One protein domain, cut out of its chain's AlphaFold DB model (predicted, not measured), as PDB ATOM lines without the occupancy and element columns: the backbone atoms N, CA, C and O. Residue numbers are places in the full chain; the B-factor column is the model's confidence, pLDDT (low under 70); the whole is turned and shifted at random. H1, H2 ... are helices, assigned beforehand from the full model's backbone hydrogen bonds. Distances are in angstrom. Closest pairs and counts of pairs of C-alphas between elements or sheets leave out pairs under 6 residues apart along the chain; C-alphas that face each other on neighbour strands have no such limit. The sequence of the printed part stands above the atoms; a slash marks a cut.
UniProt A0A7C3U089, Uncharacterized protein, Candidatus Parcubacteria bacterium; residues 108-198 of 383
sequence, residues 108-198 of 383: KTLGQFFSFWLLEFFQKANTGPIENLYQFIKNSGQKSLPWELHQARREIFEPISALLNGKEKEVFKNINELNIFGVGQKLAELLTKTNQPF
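AT A GLANCE: This is residues 108 to 198 of the 383 residues of an uncharacterized protein of Candidatus Parcubacteria bacterium (UniProt A0A7C3U089). Kinked helix H5 touches the other four helices: H1 crosses it, H3 meets its later end with residues 160 to 164, H4 folds back along it as a hairpin, and H2, side by side with H4, meets H5 only at their ends, at residues 175 to 176 of H5. The 91 printed residues hold five named helices, H1 to H5, all helix, compact, radius of gyration of the C-alphas 12.3 A, spans 34 by 29 by 22 A.

IN THESE COORDINATES: H5, residues 175 to 193, measures 20.5 A, ending at C-alpha 193 (-0.897, 8.923, 12.503). H1, 108 to 125, measures 25.5 A from C-alpha 108 (10.530, 1.142, 8.921); H3, 147 to 164, 24.8 A; H2, 130 to 139, 14.7 A; H4, 168 to 173, 8.5 A. H5 kinks 79 degrees near residue 182.

HOW THE PARTS SIT: H5 touches H1 at a steep tilt of 49 degrees, opposite ways; closest C-alphas Gly 111 and Gln 185, 4.1 A. H4 and H5 form a hairpin, H5 touching with residues 183 to 187 alone; closest C-alphas Val 171 and Val 183, 6.3 A. H1 and H4 are apart. Every O i to N i+4 pair is within hydrogen-bond range in H1 and H4; H2 has 4 of 6, H3 12 of 14, H5 12 of 15.

THE WHOLE: The printed part has no cut and no long link. Residues 121 to 133, 140 to 148 and 174 to 178 have pLDDT under 70.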
ATOM      1  N   LYS A 108       9.218   1.673   8.538       86.62
ATOM      2  CA  LYS A 108      10.530   1.142   8.921       86.62
ATOM      3  C   LYS A 108      11.656   1.985   8.326       86.62
ATOM      4  O   LYS A 108      12.581   2.362   9.042       86.62
ATOM      5  N   THR A 109      11.579   2.307   7.035       87.50
ATOM      6  CA  THR A 109      12.571   3.175   6.383       87.50
ATOM      7  C   THR A 109      12.519   4.600   6.940       87.50
ATOM      8  O   THR A 109      13.564   5.208   7.177       87.50
ATOM      9  N   LEU A 110      11.324   5.117   7.234       88.50
ATOM     10  CA  LEU A 110      11.154   6.425   7.865       88.50
ATOM     11  C   LEU A 110      11.730   6.459   9.295       88.50
ATOM     12  O   LEU A 110      12.382   7.428   9.681       88.50
ATOM     13  N   GLY A 111      11.561   5.381  10.063       83.25
ATOM     14  CA  GLY A 111      12.168   5.222  11.384       83.25
ATOM     15  C   GLY A 111      13.696   5.238  11.319       83.25
ATOM     16  O   GLY A 111      14.332   5.980  12.066       83.25
ATOM     17  N   GLN A 112      14.286   4.504  10.366       84.50
ATOM     18  CA  GLN A 112      15.736   4.506  10.118       84.50
ATOM     19  C   GLN A 112      16.271   5.904   9.783       84.50
ATOM     20  O   GLN A 112      17.331   6.286  10.283       84.50
ATOM     21  N   PHE A 113      15.527   6.682   8.995       87.00
ATOM     22  CA  PHE A 113      15.869   8.070   8.688       87.00
ATOM     23  C   PHE A 113      15.932   8.944   9.949       87.00
ATOM     24  O   PHE A 113      16.907   9.669  10.145       87.00
ATOM     25  N   PHE A 114      14.935   8.856  10.836       85.06
ATOM     26  CA  PHE A 114      14.960   9.619  12.087       85.06
ATOM     27  C   PHE A 114      16.080   9.165  13.016       85.06
ATOM     28  O   PHE A 114      16.763  10.005  13.598       85.06
ATOM     29  N   SER A 115      16.319   7.860  13.125       80.75
ATOM     30  CA  SER A 115      17.418   7.323  13.930       80.75
ATOM     31  C   SER A 115      18.785   7.777  13.430       80.75
ATOM     32  O   SER A 115      19.625   8.147  14.245       80.75
ATOM     33  N   PHE A 116      18.993   7.805  12.109       80.31
ATOM     34  CA  PHE A 116      20.212   8.336  11.500       80.31
ATOM     35  C   PHE A 116      20.453   9.785  11.925       80.31
ATOM     36  O   PHE A 116      21.521  10.106  12.436       80.31
ATOM     37  N   TRP A 117      19.443  10.648  11.798       79.38
ATOM     38  CA  TRP A 117      19.592  12.053  12.171       79.38
ATOM     39  C   TRP A 117      19.742  12.273  13.669       79.38
ATOM     40  O   TRP A 117      20.502  13.148  14.068       79.38
ATOM     41  N   LEU A 118      19.066  11.488  14.509       76.50
ATOM     42  CA  LEU A 118      19.257  11.537  15.958       76.50
ATOM     43  C   LEU A 118      20.683  11.148  16.351       76.50
ATOM     44  O   LEU A 118      21.284  11.824  17.183       76.50
ATOM     45  N   LEU A 119      21.231  10.103  15.728       73.69
ATOM     46  CA  LEU A 119      22.604   9.665  15.953       73.69
ATOM     47  C   LEU A 119      23.611  10.720  15.482       73.69
ATOM     48  O   LEU A 119      24.481  11.114  16.252       73.69
ATOM     49  N   GLU A 120      23.458  11.220  14.254       72.06
ATOM     50  CA  GLU A 120      24.298  12.281  13.683       72.06
ATOM     51  C   GLU A 120      24.271  13.548  14.542       72.06
ATOM     52  O   GLU A 120      25.309  14.158  14.803       72.06
ATOM     53  N   PHE A 121      23.082  13.940  15.008       69.56
ATOM     54  CA  PHE A 121      22.911  15.109  15.858       69.56
ATOM     55  C   PHE A 121      23.570  14.899  17.222       69.56
ATOM     56  O   PHE A 121      24.290  15.779  17.681       69.56
ATOM     57  N   PHE A 122      23.395  13.728  17.841       64.38
ATOM     58  CA  PHE A 122      24.008  13.398  19.127       64.38
ATOM     59  C   PHE A 122      25.542  13.353  19.047       64.38
ATOM     60  O   PHE A 122      26.220  14.004  19.842       64.38
ATOM     61  N   GLN A 123      26.091  12.661  18.044       65.44
ATOM     62  CA  GLN A 123      27.538  12.538  17.840       65.44
ATOM     63  C   GLN A 123      28.206  13.898  17.603       65.44
ATOM     64  O   GLN A 123      29.242  14.197  18.192       65.44
ATOM     65  N   LYS A 124      27.610  14.750  16.763       64.31
ATOM     66  CA  LYS A 124      28.203  16.046  16.398       64.31
ATOM     67  C   LYS A 124      27.977  17.134  17.440       64.31
ATOM     68  O   LYS A 124      28.759  18.078  17.506       64.31
ATOM     69  N   ALA A 125      26.900  17.047  18.215       56.66
ATOM     70  CA  ALA A 125      26.580  18.063  19.206       56.66
ATOM     71  C   ALA A 125      27.333  17.875  20.530       56.66
ATOM     72  O   ALA A 125      27.318  18.788  21.354       56.66
ATOM     73  N   ASN A 126      27.973  16.712  20.735       59.22
ATOM     74  CA  ASN A 126      28.670  16.332  21.968       59.22
ATOM     75  C   ASN A 126      27.843  16.659  23.224       59.22
ATOM     76  O   ASN A 126      28.332  17.143  24.248       59.22
ATOM     77  N   THR A 127      26.533  16.484  23.083       52.53
ATOM     78  CA  THR A 127      25.561  16.676  24.148       52.53
ATOM     79  C   THR A 127      25.789  15.589  25.165       52.53
ATOM     80  O   THR A 127      26.085  14.480  24.747       52.53
ATOM     81  N   GLY A 128      25.670  15.897  26.457       55.28
ATOM     82  CA  GLY A 128      25.885  14.937  27.542       55.28
ATOM     83  C   GLY A 128      24.941  13.717  27.501       55.28
ATOM     84  O   GLY A 128      24.796  13.065  26.476       55.28
ATOM     85  N   PRO A 129      24.286  13.339  28.606       59.22
ATOM     86  CA  PRO A 129      23.407  12.170  28.600       59.22
ATOM     87  C   PRO A 129      22.333  12.277  27.498       59.22
ATOM     88  O   PRO A 129      21.772  13.359  27.277       59.22
ATOM     89  N   ILE A 130      22.069  11.176  26.787       59.31
ATOM     90  CA  ILE A 130      21.143  11.103  25.642       59.31
ATOM     91  C   ILE A 130      19.705  11.505  26.014       59.31
ATOM     92  O   ILE A 130      18.928  11.976  25.187       59.31
ATOM     93  N   GLU A 131      19.388  11.421  27.298       59.16
ATOM     94  CA  GLU A 131      18.170  11.868  27.962       59.16
ATOM     95  C   GLU A 131      17.922  13.377  27.798       59.16
ATOM     96  O   GLU A 131      16.779  13.834  27.842       59.16
ATOM     97  N   ASN A 132      18.973  14.164  27.542       67.56
ATOM     98  CA  ASN A 132      18.878  15.604  27.304       67.56
ATOM     99  C   ASN A 132      18.748  15.974  25.819       67.56
ATOM    100  O   ASN A 132      18.617  17.160  25.506       67.56
ATOM    101  N   LEU A 133      18.748  14.994  24.906       69.69
ATOM    102  CA  LEU A 133      18.761  15.218  23.457       69.69
ATOM    103  C   LEU A 133      17.613  16.125  22.992       69.69
ATOM    104  O   LEU A 133      17.849  17.083  22.262       69.69
ATOM    105  N   TYR A 134      16.387  15.899  23.476       73.94
ATOM    106  CA  TYR A 134      15.238  16.739  23.115       73.94
ATOM    107  C   TYR A 134      15.382  18.187  23.597       73.94
ATOM    108  O   TYR A 134      15.168  19.124  22.830       73.94
ATOM    109  N   GLN A 135      15.764  18.382  24.865       73.62
ATOM    110  CA  GLN A 135      15.954  19.726  25.417       73.62
ATOM    111  C   GLN A 135      17.083  20.456  24.704       73.62
ATOM    112  O   GLN A 135      16.985  21.652  24.448       73.62
ATOM    113  N   PHE A 136      18.133  19.737  24.333       71.31
ATOM    114  CA  PHE A 136      19.233  20.310  23.592       71.31
ATOM    115  C   PHE A 136      18.828  20.692  22.159       71.31
ATOM    116  O   PHE A 136      19.047  21.833  21.757       71.31
ATOM    117  N   ILE A 137      18.161  19.807  21.406       73.62
ATOM    118  CA  ILE A 137      17.606  20.124  20.076       73.62
ATOM    119  C   ILE A 137      16.708  21.369  20.145       73.62
ATOM    120  O   ILE A 137      16.792  22.249  19.287       73.62
ATOM    121  N   LYS A 138      15.878  21.472  21.189       74.94
ATOM    122  CA  LYS A 138      14.934  22.578  21.375       74.94
ATOM    123  C   LYS A 138      15.606  23.901  21.760       74.94
ATOM    124  O   LYS A 138      15.242  24.939  21.214       74.94
ATOM    125  N   ASN A 139      16.566  23.867  22.686       73.94
ATOM    126  CA  ASN A 139      17.104  25.066  23.346       73.94
ATOM    127  C   ASN A 139      18.462  25.531  22.790       73.94
ATOM    128  O   ASN A 139      18.919  26.623  23.122       73.94
ATOM    129  N   SER A 140      19.121  24.726  21.952       63.72
ATOM    130  CA  SER A 140      20.384  25.082  21.294       63.72
ATOM    131  C   SER A 140      20.230  26.324  20.399       63.72
ATOM    132  O   SER A 140      19.533  26.312  19.386       63.72
ATOM    133  N   GLY A 141      20.862  27.441  20.773       58.38
ATOM    134  CA  GLY A 141      20.776  28.709  20.037       58.38
ATOM    135  C   GLY A 141      21.573  28.715  18.725       58.38
ATOM    136  O   GLY A 141      22.484  27.915  18.540       58.38
ATOM    137  N   GLN A 142      21.280  29.677  17.834       54.28
ATOM    138  CA  GLN A 142      21.915  29.860  16.507       54.28
ATOM    139  C   GLN A 142      23.449  30.015  16.494       54.28
ATOM    140  O   GLN A 142      24.068  29.996  15.436       54.28
ATOM    141  N   LYS A 143      24.060  30.237  17.661       48.09
ATOM    142  CA  LYS A 143      25.491  30.542  17.800       48.09
ATOM    143  C   LYS A 143      26.296  29.421  18.465       48.09
ATOM    144  O   LYS A 143      27.505  29.565  18.584       48.09
ATOM    145  N   SER A 144      25.649  28.343  18.921       59.41
ATOM    146  CA  SER A 144      26.307  27.269  19.682       59.41
ATOM    147  C   SER A 144      26.478  25.962  18.909       59.41
ATOM    148  O   SER A 144      27.116  25.055  19.436       59.41
ATOM    149  N   LEU A 145      25.917  25.834  17.700       62.38
ATOM    150  CA  LEU A 145      26.031  24.616  16.894       62.38
ATOM    151  C   LEU A 145      26.822  24.852  15.598       62.38
ATOM    152  O   LEU A 145      26.717  25.924  14.998       62.38
ATOM    153  N   PRO A 146      27.558  23.836  15.116       67.12
ATOM    154  CA  PRO A 146      28.008  23.760  13.730       67.12
ATOM    155  C   PRO A 146      26.862  24.001  12.737       67.12
ATOM    156  O   PRO A 146      25.708  23.645  12.994       67.12
ATOM    157  N   TRP A 147      27.190  24.576  11.580       69.94
ATOM    158  CA  TRP A 147      26.224  24.926  10.535       69.94
ATOM    159  C   TRP A 147      25.342  23.739  10.112       69.94
ATOM    160  O   TRP A 147      24.129  23.876   9.966       69.94
ATOM    161  N   GLU A 148      25.931  22.553   9.990       67.81
ATOM    162  CA  GLU A 148      25.252  21.320   9.591       67.81
ATOM    163  C   GLU A 148      24.177  20.903  10.605       67.81
ATOM    164  O   GLU A 148      23.116  20.405  10.228       67.81
ATOM    165  N   LEU A 149      24.417  21.150  11.893       70.62
ATOM    166  CA  LEU A 149      23.445  20.884  12.952       70.62
ATOM    167  C   LEU A 149      22.360  21.953  13.020       70.62
ATOM    168  O   LEU A 149      21.214  21.637  13.333       70.62
ATOM    169  N   HIS A 150      22.676  23.195  12.653       74.62
ATOM    170  CA  HIS A 150      21.644  24.205  12.439       74.62
ATOM    171  C   HIS A 150      20.705  23.842  11.298       74.62
ATOM    172  O   HIS A 150      19.488  23.973  11.443       74.62
ATOM    173  N   GLN A 151      21.254  23.342  10.196       77.38
ATOM    174  CA  GLN A 151      20.456  22.869   9.077       77.38
ATOM    175  C   GLN A 151      19.590  21.670   9.483       77.38
ATOM    176  O   GLN A 151      18.389  21.695   9.235       77.38
ATOM    177  N   ALA A 152      20.149  20.676  10.178       74.50
ATOM    178  CA  ALA A 152      19.387  19.529  10.677       74.50
ATOM    179  C   ALA A 152      18.270  19.944  11.648       74.50
ATOM    180  O   ALA A 152      17.136  19.482  11.538       74.50
ATOM    181  N   ARG A 153      18.546  20.868  12.575       80.50
ATOM    182  CA  ARG A 153      17.534  21.411  13.492       80.50
ATOM    183  C   ARG A 153      16.361  22.028  12.730       80.50
ATOM    184  O   ARG A 153      15.218  21.673  13.004       80.50
ATOM    185  N   ARG A 154      16.653  22.898  11.762       82.56
ATOM    186  CA  ARG A 154      15.649  23.642  10.992       82.56
ATOM    187  C   ARG A 154      14.877  22.776   9.998       82.56
ATOM    188  O   ARG A 154      13.668  22.913   9.870       82.56
ATOM    189  N   GLU A 155      15.569  21.916   9.259       82.06
ATOM    190  CA  GLU A 155      14.970  21.142   8.162       82.06
ATOM    191  C   GLU A 155      14.316  19.842   8.645       82.06
ATOM    192  O   GLU A 155      13.495  19.268   7.929       82.06
ATOM    193  N   ILE A 156      14.668  19.369   9.848       83.19
ATOM    194  CA  ILE A 156      14.261  18.047  10.337       83.19
ATOM    195  C   ILE A 156      13.514  18.152  11.659       83.19
ATOM    196  O   ILE A 156      12.323  17.851  11.721       83.19
ATOM    197  N   PHE A 157      14.182  18.600  12.719       83.38
ATOM    198  CA  PHE A 157      13.625  18.505  14.068       83.38
ATOM    199  C   PHE A 157      12.523  19.528  14.369       83.38
ATOM    200  O   PHE A 157      11.537  19.175  15.015       83.38
ATOM    201  N   GLU A 158      12.646  20.768  13.891       84.38
ATOM    202  CA  GLU A 158      11.593  21.787  14.012       84.38
ATOM    203  C   GLU A 158      10.292  21.354  13.305       84.38
ATOM    204  O   GLU A 158       9.244  21.356  13.956       84.38
ATOM    205  N   PRO A 159      10.326  20.888  12.038       84.25
ATOM    206  CA  PRO A 159       9.161  20.313  11.377       84.25
ATOM    207  C   PRO A 159       8.550  19.130  12.136       84.25
ATOM    208  O   PRO A 159       7.334  19.073  12.287       84.25
ATOM    209  N   ILE A 160       9.368  18.205  12.652       82.75
ATOM    210  CA  ILE A 160       8.875  17.060  13.434       82.75
ATOM    211  C   ILE A 160       8.154  17.528  14.705       82.75
ATOM    212  O   ILE A 160       7.058  17.051  14.992       82.75
ATOM    213  N   SER A 161       8.740  18.467  15.453       82.56
ATOM    214  CA  SER A 161       8.132  19.011  16.676       82.56
ATOM    215  C   SER A 161       6.807  19.724  16.377       82.56
ATOM    216  O   SER A 161       5.827  19.521  17.094       82.56
ATOM    217  N   ALA A 162       6.733  20.470  15.268       83.75
ATOM    218  CA  ALA A 162       5.494  21.103  14.820       83.75
ATOM    219  C   ALA A 162       4.395  20.076  14.484       83.75
ATOM    220  O   ALA A 162       3.252  20.248  14.902       83.75
ATOM    221  N   LEU A 163       4.740  18.988  13.786       82.62
ATOM    222  CA  LEU A 163       3.786  17.930  13.423       82.62
ATOM    223  C   LEU A 163       3.291  17.133  14.637       82.62
ATOM    224  O   LEU A 163       2.135  16.714  14.686       82.62
ATOM    225  N   LEU A 164       4.170  16.890  15.611       81.50
ATOM    226  CA  LEU A 164       3.868  16.076  16.790       81.50
ATOM    227  C   LEU A 164       3.204  16.863  17.927       81.50
ATOM    228  O   LEU A 164       2.689  16.243  18.861       81.50
ATOM    229  N   ASN A 165       3.164  18.195  17.836       81.88
ATOM    230  CA  ASN A 165       2.476  19.096  18.762       81.88
ATOM    231  C   ASN A 165       2.781  18.804  20.249       81.88
ATOM    232  O   ASN A 165       1.880  18.714  21.082       81.88
ATOM    233  N   GLY A 166       4.057  18.585  20.583       75.00
ATOM    234  CA  GLY A 166       4.522  18.353  21.953       75.00
ATOM    235  C   GLY A 166       4.545  16.889  22.406       75.00
ATOM    236  O   GLY A 166       5.107  16.602  23.468       75.00
ATOM    237  N   LYS A 167       4.004  15.945  21.618       79.25
ATOM    238  CA  LYS A 167       4.049  14.499  21.926       79.25
ATOM    239  C   LYS A 167       5.458  13.917  21.856       79.25
ATOM    240  O   LYS A 167       5.733  12.878  22.451       79.25
ATOM    241  N   GLU A 168       6.383  14.583  21.173       75.19
ATOM    242  CA  GLU A 168       7.761  14.125  21.052       75.19
ATOM    243  C   GLU A 168       8.475  14.044  22.411       75.19
ATOM    244  O   GLU A 168       9.322  13.173  22.608       75.19
ATOM    245  N   LYS A 169       8.082  14.872  23.392       74.62
ATOM    246  CA  LYS A 169       8.659  14.854  24.746       74.62
ATOM    247  C   LYS A 169       8.475  13.495  25.428       74.62
ATOM    248  O   LYS A 169       9.380  13.038  26.119       74.62
ATOM    249  N   GLU A 170       7.333  12.843  25.222       76.56
ATOM    250  CA  GLU A 170       7.054  11.506  25.764       76.56
ATOM    251  C   GLU A 170       7.882  10.424  25.064       76.56
ATOM    252  O   GLU A 170       8.325   9.469  25.700       76.56
ATOM    253  N   VAL A 171       8.147  10.594  23.767       77.94
ATOM    254  CA  VAL A 171       8.988   9.670  22.996       77.94
ATOM    255  C   VAL A 171      10.437   9.752  23.465       77.94
ATOM    256  O   VAL A 171      11.044   8.728  23.772       77.94
ATOM    257  N   PHE A 172      10.973  10.969  23.581       73.75
ATOM    258  CA  PHE A 172      12.353  11.201  24.001       73.75
ATOM    259  C   PHE A 172      12.597  10.887  25.482       73.75
ATOM    260  O   PHE A 172      13.712  10.520  25.839       73.75
ATOM    261  N   LYS A 173      11.570  10.953  26.342       72.06
ATOM    262  CA  LYS A 173      11.677  10.538  27.752       72.06
ATOM    263  C   LYS A 173      12.012   9.047  27.904       72.06
ATOM    264  O   LYS A 173      12.662   8.672  28.871       72.06
ATOM    265  N   ASN A 174      11.621   8.221  26.936       67.31
ATOM    266  CA  ASN A 174      11.821   6.771  26.960       67.31
ATOM    267  C   ASN A 174      13.072   6.322  26.176       67.31
ATOM    268  O   ASN A 174      13.187   5.153  25.812       67.31
ATOM    269  N   ILE A 175      14.008   7.230  25.874       67.50
ATOM    270  CA  ILE A 175      15.184   6.925  25.039       67.50
ATOM    271  C   ILE A 175      16.095   5.844  25.642       67.50
ATOM    272  O   ILE A 175      16.667   5.052  24.897       67.50
ATOM    273  N   ASN A 176      16.155   5.752  26.974       61.38
ATOM    274  CA  ASN A 176      16.938   4.739  27.690       61.38
ATOM    275  C   ASN A 176      16.355   3.331  27.562       61.38
ATOM    276  O   ASN A 176      17.094   2.354  27.570       61.38
ATOM    277  N   GLU A 177      15.036   3.228  27.419       61.50
ATOM    278  CA  GLU A 177      14.339   1.954  27.240       61.50
ATOM    279  C   GLU A 177      14.317   1.531  25.767       61.50
ATOM    280  O   GLU A 177      14.362   0.345  25.448       61.50
ATOM    281  N   LEU A 178      14.242   2.503  24.855       58.03
ATOM    282  CA  LEU A 178      13.995   2.261  23.434       58.03
ATOM    283  C   LEU A 178      15.247   2.264  22.563       58.03
ATOM    284  O   LEU A 178      15.149   1.795  21.435       58.03
ATOM    285  N   ASN A 179      16.375   2.798  23.045       71.62
ATOM    286  CA  ASN A 179      17.542   3.191  22.248       71.62
ATOM    287  C   ASN A 179      17.198   4.161  21.082       71.62
ATOM    288  O   ASN A 179      16.038   4.472  20.807       71.62
ATOM    289  N   ILE A 180      18.210   4.696  20.384       73.19
ATOM    290  CA  ILE A 180      18.012   5.677  19.289       73.19
ATOM    291  C   ILE A 180      17.163   5.102  18.141       73.19
ATOM    292  O   ILE A 180      16.384   5.821  17.503       73.19
ATOM    293  N   PHE A 181      17.291   3.801  17.877       76.25
ATOM    294  CA  PHE A 181      16.530   3.128  16.830       76.25
ATOM    295  C   PHE A 181      15.051   3.006  17.199       76.25
ATOM    296  O   PHE A 181      14.192   3.364  16.391       76.25
ATOM    297  N   GLY A 182      14.736   2.598  18.431       76.00
ATOM    298  CA  GLY A 182      13.350   2.539  18.896       76.00
ATOM    299  C   GLY A 182      12.691   3.917  19.003       76.00
ATOM    300  O   GLY A 182      11.506   4.054  18.693       76.00
ATOM    301  N   VAL A 183      13.450   4.960  19.358       78.69
ATOM    302  CA  VAL A 183      12.958   6.350  19.328       78.69
ATOM    303  C   VAL A 183      12.609   6.784  17.905       78.69
ATOM    304  O   VAL A 183      11.512   7.295  17.684       78.69
ATOM    305  N   GLY A 184      13.493   6.546  16.930       84.38
ATOM    306  CA  GLY A 184      13.207   6.866  15.527       84.38
ATOM    307  C   GLY A 184      11.974   6.132  14.997       84.38
ATOM    308  O   GLY A 184      11.122   6.745  14.352       84.38
ATOM    309  N   GLN A 185      11.812   4.856  15.353       85.88
ATOM    310  CA  GLN A 185      10.641   4.063  14.978       85.88
ATOM    311  C   GLN A 185       9.337   4.625  15.574       85.88
ATOM    312  O   GLN A 185       8.369   4.825  14.839       85.88
ATOM    313  N   LYS A 186       9.313   4.971  16.871       85.62
ATOM    314  CA  LYS A 186       8.136   5.610  17.493       85.62
ATOM    315  C   LYS A 186       7.805   6.967  16.872       85.62
ATOM    316  O   LYS A 186       6.628   7.292  16.728       85.62
ATOM    317  N   LEU A 187       8.810   7.760  16.494       87.12
ATOM    318  CA  LEU A 187       8.580   9.030  15.795       87.12
ATOM    319  C   LEU A 187       7.897   8.802  14.441       87.12
ATOM    320  O   LEU A 187       6.929   9.494  14.131       87.12
ATOM    321  N   ALA A 188       8.339   7.807  13.666       89.56
ATOM    322  CA  ALA A 188       7.710   7.452  12.394       89.56
ATOM    323  C   ALA A 188       6.258   6.975  12.565       89.56
ATOM    324  O   ALA A 188       5.369   7.402  11.825       89.56
ATOM    325  N   GLU A 189       5.986   6.143  13.570       90.12
ATOM    326  CA  GLU A 189       4.628   5.679  13.884       90.12
ATOM    327  C   GLU A 189       3.696   6.812  14.317       90.12
ATOM    328  O   GLU A 189       2.514   6.812  13.976       90.12
ATOM    329  N   LEU A 190       4.201   7.783  15.080       87.12
ATOM    330  CA  LEU A 190       3.404   8.935  15.486       87.12
ATOM    331  C   LEU A 190       3.133   9.863  14.307       87.12
ATOM    332  O   LEU A 190       1.993  10.278  14.124       87.12
ATOM    333  N   LEU A 191       4.145  10.146  13.484       85.62
ATOM    334  CA  LEU A 191       4.013  11.024  12.320       85.62
ATOM    335  C   LEU A 191       3.067  10.466  11.259       85.62
ATOM    336  O   LEU A 191       2.299  11.215  10.669       85.62
ATOM    337  N   THR A 192       3.064   9.154  11.038       85.06
ATOM    338  CA  THR A 192       2.118   8.534  10.096       85.06
ATOM    339  C   THR A 192       0.668   8.568  10.593       85.06
ATOM    340  O   THR A 192      -0.249   8.451   9.786       85.06
ATOM    341  N   LYS A 193       0.439   8.799  11.893       85.88
ATOM    342  CA  LYS A 193      -0.897   8.923  12.503       85.88
ATOM    343  C   LYS A 193      -1.425  10.359  12.580       85.88
ATOM    344  O   LYS A 193      -2.599  10.535  12.893       85.88
ATOM    345  N   THR A 194      -0.608  11.392  12.344       79.12
ATOM    346  CA  THR A 194      -1.050  12.791  12.515       79.12
ATOM    347  C   THR A 194      -1.962  13.288  11.391       79.12
ATOM    348  O   THR A 194      -2.567  14.343  11.555       79.12
ATOM    349  N   ASN A 195      -2.087  12.560  10.270       73.88
ATOM    350  CA  ASN A 195      -2.823  12.969   9.058       73.88
ATOM    351  C   ASN A 195      -2.428  14.360   8.510       73.88
ATOM    352  O   ASN A 195      -3.122  14.915   7.659       73.88
ATOM    353  N   GLN A 196      -1.320  14.934   8.983       81.12
ATOM    354  CA  GLN A 196      -0.828  16.234   8.549       81.12
ATOM    355  C   GLN A 196       0.068  16.087   7.313       81.12
ATOM    356  O   GLN A 196       0.757  15.072   7.164       81.12
ATOM    357  N   PRO A 197       0.090  17.092   6.419       84.19
ATOM    358  CA  PRO A 197       0.954  17.055   5.250       84.19
ATOM    359  C   PRO A 197       2.424  17.036   5.675       84.19
ATOM    360  O   PRO A 197       2.862  17.835   6.503       84.19
ATOM    361  N   PHE A 198       3.196  16.132   5.074       84.94
ATOM    362  CA  PHE A 198       4.617  16.008   5.369       84.94
ATOM    363  C   PHE A 198       5.377  17.249   4.853       84.94
ATOM    364  O   PHE A 198       5.294  17.549   3.658       84.94
TER     365      PHE A 198